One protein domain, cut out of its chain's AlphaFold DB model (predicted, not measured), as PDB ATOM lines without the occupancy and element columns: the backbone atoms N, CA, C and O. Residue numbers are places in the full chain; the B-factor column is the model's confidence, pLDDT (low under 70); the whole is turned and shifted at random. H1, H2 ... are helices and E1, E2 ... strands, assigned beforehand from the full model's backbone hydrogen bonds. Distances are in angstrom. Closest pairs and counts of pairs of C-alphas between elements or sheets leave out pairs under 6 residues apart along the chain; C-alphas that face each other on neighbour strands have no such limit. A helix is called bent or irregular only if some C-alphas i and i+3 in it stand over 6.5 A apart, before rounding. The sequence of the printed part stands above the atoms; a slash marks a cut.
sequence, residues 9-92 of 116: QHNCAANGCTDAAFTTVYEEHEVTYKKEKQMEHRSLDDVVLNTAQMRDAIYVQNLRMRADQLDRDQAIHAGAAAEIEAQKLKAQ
ATOM      1  N   GLN A   9     169.524 162.107 221.070       83.00
ATOM      2  CA  GLN A   9     168.762 161.993 222.308       83.00
ATOM      3  C   GLN A   9     167.295 162.308 222.037       83.00
ATOM      4  O   GLN A   9     166.982 163.159 221.212       83.00
ATOM      5  N   HIS A  10     166.398 161.624 222.738       86.56
ATOM      6  CA  HIS A  10     164.961 161.801 222.585       86.56
ATOM      7  C   HIS A  10     164.264 161.617 223.932       86.56
ATOM      8  O   HIS A  10     164.621 160.717 224.702       86.56
ATOM      9  N   ASN A  11     163.239 162.422 224.221       85.38
ATOM     10  CA  ASN A  11     162.428 162.250 225.425       85.38
ATOM     11  C   ASN A  11     161.403 161.121 225.233       85.38
ATOM     12  O   ASN A  11     160.205 161.328 225.028       85.38
ATOM     13  N   CYS A  12     161.885 159.883 225.301       83.62
ATOM     14  CA  CYS A  12     161.061 158.692 225.107       83.62
ATOM     15  C   CYS A  12     159.880 158.595 226.084       83.62
ATOM     16  O   CYS A  12     158.837 158.059 225.714       83.62
ATOM     17  N   ALA A  13     160.031 159.117 227.306       83.94
ATOM     18  CA  ALA A  13     159.000 159.056 228.337       83.94
ATOM     19  C   ALA A  13     157.799 159.958 228.015       83.94
ATOM     20  O   ALA A  13     156.658 159.534 228.188       83.94
ATOM     21  N   ALA A  14     158.040 161.176 227.521       84.00
ATOM     22  CA  ALA A  14     156.966 162.091 227.134       84.00
ATOM     23  C   ALA A  14     156.261 161.653 225.840       84.00
ATOM     24  O   ALA A  14     155.050 161.806 225.713       84.00
ATOM     25  N   ASN A  15     157.012 161.061 224.910       83.38
ATOM     26  CA  ASN A  15     156.527 160.695 223.578       83.38
ATOM     27  C   ASN A  15     156.016 159.243 223.470       83.38
ATOM     28  O   ASN A  15     155.612 158.802 222.393       83.38
ATOM     29  N   GLY A  16     156.032 158.481 224.570       84.06
ATOM     30  CA  GLY A  16     155.489 157.120 224.619       84.06
ATOM     31  C   GLY A  16     156.186 156.140 223.670       84.06
ATOM     32  O   GLY A  16     155.515 155.321 223.038       84.06
ATOM     33  N   CYS A  17     157.510 156.243 223.536       86.62
ATOM     34  CA  CYS A  17     158.300 155.311 222.729       86.62
ATOM     35  C   CYS A  17     158.223 153.890 223.280       86.62
ATOM     36  O   CYS A  17     158.177 153.682 224.493       86.62
ATOM     37  N   THR A  18     158.258 152.916 222.378       85.50
ATOM     38  CA  THR A  18     158.134 151.496 222.710       85.50
ATOM     39  C   THR A  18     159.397 150.746 222.338       85.50
ATOM     40  O   THR A  18     160.042 151.063 221.351       85.50
ATOM     41  N   ASP A  19     159.735 149.709 223.090       84.06
ATOM     42  CA  ASP A  19     160.844 148.802 222.786       84.06
ATOM     43  C   ASP A  19     160.390 147.614 221.912       84.06
ATOM     44  O   ASP A  19     160.992 146.545 221.911       84.06
ATOM     45  N   ALA A  20     159.288 147.781 221.179       81.38
ATOM     46  CA  ALA A  20     158.664 146.727 220.385       81.38
ATOM     47  C   ALA A  20     159.460 146.365 219.118       81.38
ATOM     48  O   ALA A  20     159.203 145.324 218.510       81.38
ATOM     49  N   ALA A  21     160.414 147.210 218.718       80.44
ATOM     50  CA  ALA A  21     161.241 146.977 217.549       80.44
ATOM     51  C   ALA A  21     162.405 146.027 217.864       80.44
ATOM     52  O   ALA A  21     162.920 145.961 218.980       80.44
ATOM     53  N   PHE A  22     162.845 145.301 216.840       84.94
ATOM     54  CA  PHE A  22     164.026 144.451 216.898       84.94
ATOM     55  C   PHE A  22     164.906 144.746 215.695       84.94
ATOM     56  O   PHE A  22     164.402 144.853 214.577       84.94
ATOM     57  N   THR A  23     166.212 144.812 215.922       86.75
ATOM     58  CA  THR A  23     167.202 144.920 214.853       86.75
ATOM     59  C   THR A  23     168.062 143.673 214.794       86.75
ATOM     60  O   THR A  23     168.284 143.005 215.807       86.75
ATOM     61  N   THR A  24     168.516 143.334 213.594       87.12
ATOM     62  CA  THR A  24     169.442 142.221 213.398       87.12
ATOM     63  C   THR A  24     170.850 142.688 213.725       87.12
ATOM     64  O   THR A  24     171.302 143.710 213.208       87.12
ATOM     65  N   VAL A  25     171.548 141.933 214.567       85.62
ATOM     66  CA  VAL A  25     172.947 142.208 214.888       85.62
ATOM     67  C   VAL A  25     173.813 141.721 213.732       85.62
ATOM     68  O   VAL A  25     173.703 140.572 213.298       85.62
ATOM     69  N   TYR A  26     174.676 142.601 213.238       83.81
ATOM     70  CA  TYR A  26     175.692 142.266 212.248       83.81
ATOM     71  C   TYR A  26     177.022 142.064 212.969       83.81
ATOM     72  O   TYR A  26     177.474 142.951 213.694       83.81
ATOM     73  N   GLU A  27     177.656 140.916 212.757       84.25
ATOM     74  CA  GLU A  27     178.994 140.612 213.269       84.25
ATOM     75  C   GLU A  27     179.910 140.458 212.054       84.25
ATOM     76  O   GLU A  27     179.558 139.768 211.107       84.25
ATOM     77  N   GLU A  28     181.033 141.182 212.019       87.38
ATOM     78  CA  GLU A  28     181.982 141.159 210.885       87.38
ATOM     79  C   GLU A  28     181.354 141.448 209.500       87.38
ATOM     80  O   GLU A  28     181.848 141.004 208.472       87.38
ATOM     81  N   HIS A  29     180.281 142.251 209.472       80.69
ATOM     82  CA  HIS A  29     179.451 142.554 208.291       80.69
ATOM     83  C   HIS A  29     178.595 141.388 207.770       80.69
ATOM     84  O   HIS A  29     177.916 141.538 206.753       80.69
ATOM     85  N   GLU A  30     178.543 140.270 208.486       84.25
ATOM     86  CA  GLU A  30     177.638 139.170 208.190       84.25
ATOM     87  C   GLU A  30     176.338 139.299 208.991       84.25
ATOM     88  O   GLU A  30     176.316 139.687 210.165       84.25
ATOM     89  N   VAL A  31     175.219 138.991 208.329       84.00
ATOM     90  CA  VAL A  31     173.898 138.943 208.962       84.00
ATOM     91  C   VAL A  31     173.883 137.764 209.926       84.00
ATOM     92  O   VAL A  31     174.013 136.616 209.505       84.00
ATOM     93  N   THR A  32     173.668 138.027 211.212       89.62
ATOM     94  CA  THR A  32     173.517 136.957 212.203       89.62
ATOM     95  C   THR A  32     172.045 136.687 212.512       89.62
ATOM     96  O   THR A  32     171.150 137.459 212.169       89.62
ATOM     97  N   TYR A  33     171.772 135.586 213.211       88.62
ATOM     98  CA  TYR A  33     170.436 135.298 213.748       88.62
ATOM     99  C   TYR A  33     170.136 136.049 215.052       88.62
ATOM    100  O   TYR A  33     169.023 135.961 215.574       88.62
ATOM    101  N   LYS A  34     171.121 136.764 215.609       86.69
ATOM    102  CA  LYS A  34     170.954 137.504 216.857       86.69
ATOM    103  C   LYS A  34     170.101 138.737 216.579       86.69
ATOM    104  O   LYS A  34     170.364 139.502 215.651       86.69
ATOM    105  N   LYS A  35     169.071 138.922 217.401       86.88
ATOM    106  CA  LYS A  35     168.229 140.115 217.383       86.88
ATOM    107  C   LYS A  35     168.390 140.865 218.686       86.88
ATOM    108  O   LYS A  35     168.312 140.266 219.755       86.88
ATOM    109  N   GLU A  36     168.556 142.170 218.579       86.62
ATOM    110  CA  GLU A  36     168.577 143.071 219.720       86.62
ATOM    111  C   GLU A  36     167.302 143.896 219.760       86.62
ATOM    112  O   GLU A  36     166.739 144.271 218.727       86.62
ATOM    113  N   LYS A  37     166.832 144.150 220.980       85.25
ATOM    114  CA  LYS A  37     165.666 144.992 221.218       85.25
ATOM    115  C   LYS A  37     166.044 146.437 220.910       85.25
ATOM    116  O   LYS A  37     167.053 146.931 221.407       85.25
ATOM    117  N   GLN A  38     165.236 147.108 220.103       84.44
ATOM    118  CA  GLN A  38     165.458 148.483 219.688       84.44
ATOM    119  C   GLN A  38     164.299 149.360 220.163       84.44
ATOM    120  O   GLN A  38     163.131 148.977 220.097       84.44
ATOM    121  N   MET A  39     164.631 150.563 220.628       83.19
ATOM    122  CA  MET A  39     163.631 151.592 220.896       83.19
ATOM    123  C   MET A  39     163.075 152.144 219.582       83.19
ATOM    124  O   MET A  39     163.816 152.593 218.710       83.19
ATOM    125  N   GLU A  40     161.755 152.138 219.470       84.88
ATOM    126  CA  GLU A  40     160.993 152.724 218.380       84.88
ATOM    127  C   GLU A  40     160.553 154.142 218.768       84.88
ATOM    128  O   GLU A  40     159.718 154.352 219.659       84.88
ATOM    129  N   HIS A  41     161.146 155.135 218.103       85.81
ATOM    130  CA  HIS A  41     160.801 156.541 218.289       85.81
ATOM    131  C   HIS A  41     159.604 156.916 217.413       85.81
ATOM    132  O   HIS A  41     159.618 156.686 216.209       85.81
ATOM    133  N   ARG A  42     158.558 157.490 218.022       81.88
ATOM    134  CA  ARG A  42     157.298 157.825 217.332       81.88
ATOM    135  C   ARG A  42     157.268 159.243 216.769       81.88
ATOM    136  O   ARG A  42     156.602 159.475 215.769       81.88
ATOM    137  N   SER A  43     157.959 160.173 217.423       79.56
ATOM    138  CA  SER A  43     158.068 161.570 217.006       79.56
ATOM    139  C   SER A  43     159.533 161.911 216.778       79.56
ATOM    140  O   SER A  43     160.391 161.514 217.564       79.56
ATOM    141  N   LEU A  44     159.804 162.634 215.694       80.50
ATOM    142  CA  LEU A  44     161.135 163.158 215.398       80.50
ATOM    143  C   LEU A  44     161.303 164.611 215.863       80.50
ATOM    144  O   LEU A  44     162.417 165.123 215.852       80.50
ATOM    145  N   ASP A  45     160.225 165.261 216.305       81.69
ATOM    146  CA  ASP A  45     160.242 166.682 216.669       81.69
ATOM    147  C   ASP A  45     160.983 166.945 217.989       81.69
ATOM    148  O   ASP A  45     161.483 168.042 218.219       81.69
ATOM    149  N   ASP A  46     161.089 165.928 218.848       80.56
ATOM    150  CA  ASP A  46     161.776 165.986 220.147       80.56
ATOM    151  C   ASP A  46     163.129 165.258 220.115       80.56
ATOM    152  O   ASP A  46     163.614 164.692 221.100       80.56
ATOM    153  N   VAL A  47     163.708 165.183 218.918       83.44
ATOM    154  CA  VAL A  47     164.987 164.538 218.670       83.44
ATOM    155  C   VAL A  47     166.082 165.593 218.668       83.44
ATOM    156  O   VAL A  47     166.118 166.491 217.829       83.44
ATOM    157  N   VAL A  48     167.020 165.462 219.602       81.88
ATOM    158  CA  VAL A  48     168.128 166.398 219.778       81.88
ATOM    159  C   VAL A  48     169.441 165.723 219.423       81.88
ATOM    160  O   VAL A  48     169.820 164.695 219.986       81.88
ATOM    161  N   LEU A  49     170.182 166.346 218.510       81.62
ATOM    162  CA  LEU A  49     171.537 165.933 218.183       81.62
ATOM    163  C   LEU A  49     172.518 166.423 219.257       81.62
ATOM    164  O   LEU A  49     172.794 167.618 219.366       81.62
ATOM    165  N   ASN A  50     173.097 165.501 220.025       76.12
ATOM    166  CA  ASN A  50     174.106 165.820 221.024       76.12
ATOM    167  C   ASN A  50     175.512 165.854 220.411       76.12
ATOM    168  O   ASN A  50     176.288 164.898 220.491       76.12
ATOM    169  N   THR A  51     175.875 167.013 219.866       72.44
ATOM    170  CA  THR A  51     177.215 167.256 219.315       72.44
ATOM    171  C   THR A  51     178.315 167.339 220.373       72.44
ATOM    172  O   THR A  51     179.482 167.265 220.019       72.44
ATOM    173  N   ALA A  52     177.999 167.511 221.660       70.38
ATOM    174  CA  ALA A  52     179.027 167.593 222.704       70.38
ATOM    175  C   ALA A  52     179.670 166.227 223.001       70.38
ATOM    176  O   ALA A  52     180.795 166.160 223.485       70.38
ATOM    177  N   GLN A  53     178.955 165.141 222.703       69.81
ATOM    178  CA  GLN A  53     179.395 163.767 222.952       69.81
ATOM    179  C   GLN A  53     179.866 163.046 221.677       69.81
ATOM    180  O   GLN A  53     180.221 161.871 221.732       69.81
ATOM    181  N   MET A  54     179.880 163.727 220.525       80.69
ATOM    182  CA  MET A  54     180.319 163.163 219.245       80.69
ATOM    183  C   MET A  54     181.818 163.406 219.026       80.69
ATOM    184  O   MET A  54     182.284 164.541 219.096       80.69
ATOM    185  N   ARG A  55     182.580 162.352 218.697       77.06
ATOM    186  CA  ARG A  55     184.021 162.463 218.379       77.06
ATOM    187  C   ARG A  55     184.275 163.322 217.135       77.06
ATOM    188  O   ARG A  55     185.215 164.105 217.111       77.06
ATOM    189  N   ASP A  56     183.380 163.224 216.158       77.19
ATOM    190  CA  ASP A  56     183.450 163.925 214.871       77.19
ATOM    191  C   ASP A  56     182.563 165.183 214.843       77.19
ATOM    192  O   ASP A  56     182.171 165.671 213.782       77.19
ATOM    193  N   ALA A  57     182.235 165.729 216.021       79.44
ATOM    194  CA  ALA A  57     181.354 166.886 216.155       79.44
ATOM    195  C   ALA A  57     181.817 168.095 215.339       79.44
ATOM    196  O   ALA A  57     180.974 168.854 214.875       79.44
ATOM    197  N   ILE A  58     183.128 168.259 215.133       79.69
ATOM    198  CA  ILE A  58     183.704 169.378 214.377       79.69
ATOM    199  C   ILE A  58     183.102 169.515 212.971       79.69
ATOM    200  O   ILE A  58     182.886 170.630 212.503       79.69
ATOM    201  N   TYR A  59     182.761 168.401 212.320       81.19
ATOM    202  CA  TYR A  59     182.179 168.420 210.977       81.19
ATOM    203  C   TYR A  59     180.683 168.755 210.993       81.19
ATOM    204  O   TYR A  59     180.173 169.356 210.051       81.19
ATOM    205  N   VAL A  60     179.979 168.405 212.074       78.00
ATOM    206  CA  VAL A  60     178.516 168.534 212.182       78.00
ATOM    207  C   VAL A  60     178.100 169.832 212.884       78.00
ATOM    208  O   VAL A  60     177.028 170.366 212.620       78.00
ATOM    209  N   GLN A  61     178.969 170.405 213.722       78.62
ATOM    210  CA  GLN A  61     178.751 171.696 214.383       78.62
ATOM    211  C   GLN A  61     178.563 172.844 213.385       78.62
ATOM    212  O   GLN A  61     177.837 173.788 213.687       78.62
ATOM    213  N   ASN A  62     179.136 172.745 212.182       79.19
ATOM    214  CA  ASN A  62     178.932 173.726 211.110       79.19
ATOM    215  C   ASN A  62     177.478 173.780 210.608       79.19
ATOM    216  O   ASN A  62     177.065 174.786 210.042       79.19
ATOM    217  N   LEU A  63     176.702 172.715 210.827       77.00
ATOM    218  CA  LEU A  63     175.291 172.619 210.447       77.00
ATOM    219  C   LEU A  63     174.346 173.008 211.596       77.00
ATOM    220  O   LEU A  63     173.127 172.938 211.454       77.00
ATOM    221  N   ARG A  64     174.888 173.398 212.756       77.00
ATOM    222  CA  ARG A  64     174.094 173.750 213.931       77.00
ATOM    223  C   ARG A  64     173.352 175.072 213.708       77.00
ATOM    224  O   ARG A  64     173.964 176.091 213.390       77.00
ATOM    225  N   MET A  65     172.052 175.089 214.011       77.94
ATOM    226  CA  MET A  65     171.309 176.340 214.176       77.94
ATOM    227  C   MET A  65     171.848 177.105 215.390       77.94
ATOM    228  O   MET A  65     171.950 176.549 216.491       77.94
ATOM    229  N   ARG A  66     172.209 178.379 215.200       75.75
ATOM    230  CA  ARG A  66     172.629 179.248 216.305       75.75
ATOM    231  C   ARG A  66     171.446 179.421 217.251       75.75
ATOM    232  O   ARG A  66     170.462 180.052 216.892       75.75
ATOM    233  N   ALA A  67     171.552 178.817 218.427       75.06
ATOM    234  CA  ALA A  67     170.623 179.067 219.512       75.06
ATOM    235  C   ALA A  67     170.983 180.399 220.168       75.06
ATOM    236  O   ALA A  67     172.172 180.721 220.289       75.06
ATOM    237  N   ASP A  68     169.967 181.129 220.608       83.19
ATOM    238  CA  ASP A  68     170.172 182.330 221.401       83.19
ATOM    239  C   ASP A  68     170.920 181.987 222.689       83.19
ATOM    240  O   ASP A  68     170.763 180.911 223.279       83.19
ATOM    241  N   GLN A  69     171.783 182.903 223.113       81.75
ATOM    242  CA  GLN A  69     172.512 182.743 224.357       81.75
ATOM    243  C   GLN A  69     171.526 182.875 225.521       81.75
ATOM    244  O   GLN A  69     170.999 183.956 225.767       81.75
ATOM    245  N   LEU A  70     171.279 181.776 226.238       83.94
ATOM    246  CA  LEU A  70     170.503 181.832 227.472       83.94
ATOM    247  C   LEU A  70     171.314 182.514 228.579       83.94
ATOM    248  O   LEU A  70     172.500 182.221 228.765       83.94
ATOM    249  N   ASP A  71     170.640 183.355 229.362       90.56
ATOM    250  CA  ASP A  71     171.121 183.744 230.682       90.56
ATOM    251  C   ASP A  71     171.152 182.493 231.568       90.56
ATOM    252  O   ASP A  71     170.131 181.854 231.845       90.56
ATOM    253  N   ARG A  72     172.362 182.114 231.971       90.00
ATOM    254  CA  ARG A  72     172.619 180.877 232.698       90.00
ATOM    255  C   ARG A  72     171.954 180.877 234.069       90.00
ATOM    256  O   ARG A  72     171.387 179.852 234.445       90.00
ATOM    257  N   ASP A  73     172.012 181.988 234.794       93.50
ATOM    258  CA  ASP A  73     171.465 182.056 236.150       93.50
ATOM    259  C   ASP A  73     169.941 182.000 236.083       93.50
ATOM    260  O   ASP A  73     169.308 181.206 236.786       93.50
ATOM    261  N   GLN A  74     169.352 182.742 235.140       92.62
ATOM    262  CA  GLN A  74     167.919 182.680 234.877       92.62
ATOM    263  C   GLN A  74     167.467 181.258 234.512       92.62
ATOM    264  O   GLN A  74     166.481 180.771 235.067       92.62
ATOM    265  N   ALA A  75     168.187 180.573 233.619       90.25
ATOM    266  CA  ALA A  75     167.848 179.216 233.192       90.25
ATOM    267  C   ALA A  75     167.902 178.209 234.352       90.25
ATOM    268  O   ALA A  75     167.002 177.378 234.497       90.25
ATOM    269  N   ILE A  76     168.928 178.304 235.207       93.06
ATOM    270  CA  ILE A  76     169.076 177.447 236.391       93.06
ATOM    271  C   ILE A  76     167.915 177.678 237.360       93.06
ATOM    272  O   ILE A  76     167.276 176.719 237.801       93.06
ATOM    273  N   HIS A  77     167.614 178.940 237.673       94.94
ATOM    274  CA  HIS A  77     166.531 179.282 238.588       94.94
ATOM    275  C   HIS A  77     165.164 178.853 238.049       94.94
ATOM    276  O   HIS A  77     164.372 178.279 238.798       94.94
ATOM    277  N   ALA A  78     164.904 179.068 236.757       93.25
ATOM    278  CA  ALA A  78     163.665 178.653 236.108       93.25
ATOM    279  C   ALA A  78     163.482 177.128 236.151       93.25
ATOM    280  O   ALA A  78     162.416 176.648 236.538       93.25
ATOM    281  N   GLY A  79     164.530 176.362 235.828       90.62
ATOM    282  CA  GLY A  79     164.491 174.899 235.886       90.62
ATOM    283  C   GLY A  79     164.261 174.368 237.303       90.62
ATOM    284  O   GLY A  79     163.408 173.505 237.512       90.62
ATOM    285  N   ALA A  80     164.964 174.922 238.295       95.69
ATOM    286  CA  ALA A  80     164.789 174.539 239.695       95.69
ATOM    287  C   ALA A  80     163.370 174.845 240.203       95.69
ATOM    288  O   ALA A  80     162.762 174.014 240.880       95.69
ATOM    289  N   ALA A  81     162.824 176.014 239.856       94.69
ATOM    290  CA  ALA A  81     161.464 176.392 240.223       94.69
ATOM    291  C   ALA A  81     160.424 175.433 239.622       94.69
ATOM    292  O   ALA A  81     159.557 174.948 240.353       94.69
ATOM    293  N   ALA A  82     160.551 175.107 238.330       93.25
ATOM    294  CA  ALA A  82     159.655 174.184 237.637       93.25
ATOM    295  C   ALA A  82     159.666 172.778 238.263       93.25
ATOM    296  O   ALA A  82     158.608 172.183 238.480       93.25
ATOM    297  N   GLU A  83     160.843 172.257 238.624       94.00
ATOM    298  CA  GLU A  83     160.964 170.946 239.273       94.00
ATOM    299  C   GLU A  83     160.329 170.944 240.674       94.00
ATOM    300  O   GLU A  83     159.559 170.042 241.015       94.00
ATOM    301  N   ILE A  84     160.574 171.986 241.479       94.31
ATOM    302  CA  ILE A  84     159.963 172.131 242.811       94.31
ATOM    303  C   ILE A  84     158.433 172.183 242.701       94.31
ATOM    304  O   ILE A  84     157.725 171.560 243.499       94.31
ATOM    305  N   GLU A  85     157.902 172.924 241.730       94.12
ATOM    306  CA  GLU A  85     156.464 173.004 241.488       94.12
ATOM    307  C   GLU A  85     155.882 171.645 241.074       94.12
ATOM    308  O   GLU A  85     154.895 171.189 241.664       94.12
ATOM    309  N   ALA A  86     156.536 170.939 240.148       91.69
ATOM    310  CA  ALA A  86     156.131 169.599 239.734       91.69
ATOM    311  C   ALA A  86     156.092 168.617 240.919       91.69
ATOM    312  O   ALA A  86     155.157 167.818 241.041       91.69
ATOM    313  N   GLN A  87     157.060 168.695 241.836       91.12
ATOM    314  CA  GLN A  87     157.086 167.877 243.052       91.12
ATOM    315  C   GLN A  87     155.953 168.229 244.021       91.12
ATOM    316  O   GLN A  87     155.291 167.326 244.544       91.12
ATOM    317  N   LYS A  88     155.662 169.521 244.223       92.19
ATOM    318  CA  LYS A  88     154.527 169.969 245.050       92.19
ATOM    319  C   LYS A  88     153.197 169.450 244.502       92.19
ATOM    320  O   LYS A  88     152.379 168.946 245.274       92.19
ATOM    321  N   LEU A  89     152.994 169.514 243.185       90.25
ATOM    322  CA  LEU A  89     151.789 169.003 242.521       90.25
ATOM    323  C   LEU A  89     151.644 167.483 242.684       90.25
ATOM    324  O   LEU A  89     150.555 166.993 243.000       90.25
ATOM    325  N   LYS A  90     152.740 166.726 242.529       88.06
ATOM    326  CA  LYS A  90     152.767 165.274 242.780       88.06
ATOM    327  C   LYS A  90     152.403 164.956 244.236       88.06
ATOM    328  O   LYS A  90     151.536 164.117 244.476       88.06
ATOM    329  N   ALA A  91     152.987 165.666 245.202       85.38
ATOM    330  CA  ALA A  91     152.708 165.473 246.626       85.38
ATOM    331  C   ALA A  91     151.249 165.800 247.002       85.38
ATOM    332  O   ALA A  91     150.648 165.094 247.812       85.38
ATOM    333  N   GLN A  92     150.647 166.830 246.399       78.62
ATOM    334  CA  GLN A  92     149.234 167.160 246.615       78.62
ATOM    335  C   GLN A  92     148.286 166.106 246.029       78.62
ATOM    336  O   GLN A  92     147.304 165.760 246.684       78.62
TER     337      GLN A  92
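What this domain is: This is residues 9 to 92 of the 116 residues of an uncharacterized protein of Paxillus rubicundulus Ve08.2h10 (UniProt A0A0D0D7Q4). This is an open, flat frame with no packed core: a bent two-stranded hairpin, E1 and E2, reaches out as an arm at one end, and a single long helix, H3, stands free at the other. Between them lies a thin stretch made of the short H1, the short E3 and the small helix H2, with residues 65 to 71 leading out to H3. The printed part has 84 residues with three named helices and three named strands, in the order H1, E1, E2, E3, H2, H3; E1 and E2 form an antiparallel sheet, and the class is mixed, helices and strands. The whole is extended, with a radius of gyration of the C-alphas of 19.1 A, and spans 52 by 41 by 19 A.

How they stand to each other: Start at Gln 9: residues 9 to 10 pair antiparallel with residues 47 to 48 of E3, residues 47 to 49, which pairs with no named strand. Go on to H1, residues 12 to 15, and over a tight link to E1, residues 18 to 27. E1 and E2, residues 30 to 40, are a hairpin, antiparallel at 156 degrees between their directions. Look at C-alphas 19 and 39, which face each other at 4.4 A. N 23 and O 36 are within hydrogen-bond range at 2.9 A, and so are N 38 and O 21 at 2.8 A. E1 bends by 51 degrees at residue 21, and E2 bends by 85 degrees at residue 33. E3 is apart from both strands of the hairpin. H2, residues 57 to 63, is apart from E3. H3, residues 72 to 92, is apart from each of the other five elements. In H3 every O i to N i+4 pair is within hydrogen-bond range; in H2 1 of 3 is, beside 2 of 4 O i to N i+3 pairs, and H1 is too short for an O i to N i+4 pair.

Where its parts are: Find C-alpha 12 at (161.061, 158.692, 225.107), where H1 begins; it is 5.2 A long. E1 is 25.4 A long, E2 23.8 A and E3 6.7 A. H2 is 10.1 A long and neither bent nor irregular, but only just: C-alphas 59 and 62 are 6.2 A apart. From C-alpha 72 at (172.619, 180.877, 232.698), H3 runs 30.5 A to C-alpha 92 at (149.234, 167.160, 246.615).

The domain as a whole: The two C-alphas farthest apart, those of Glu 30 and Gln 92, are 55.4 A from each other. Residues 53 to 58 and 65 to 92 stand free; the body without them spans 38 by 31 by 14 A. The printed part has no cut, and no link is long. The mean pLDDT of the printed part is 84.5, and residue 53 alone is under 70.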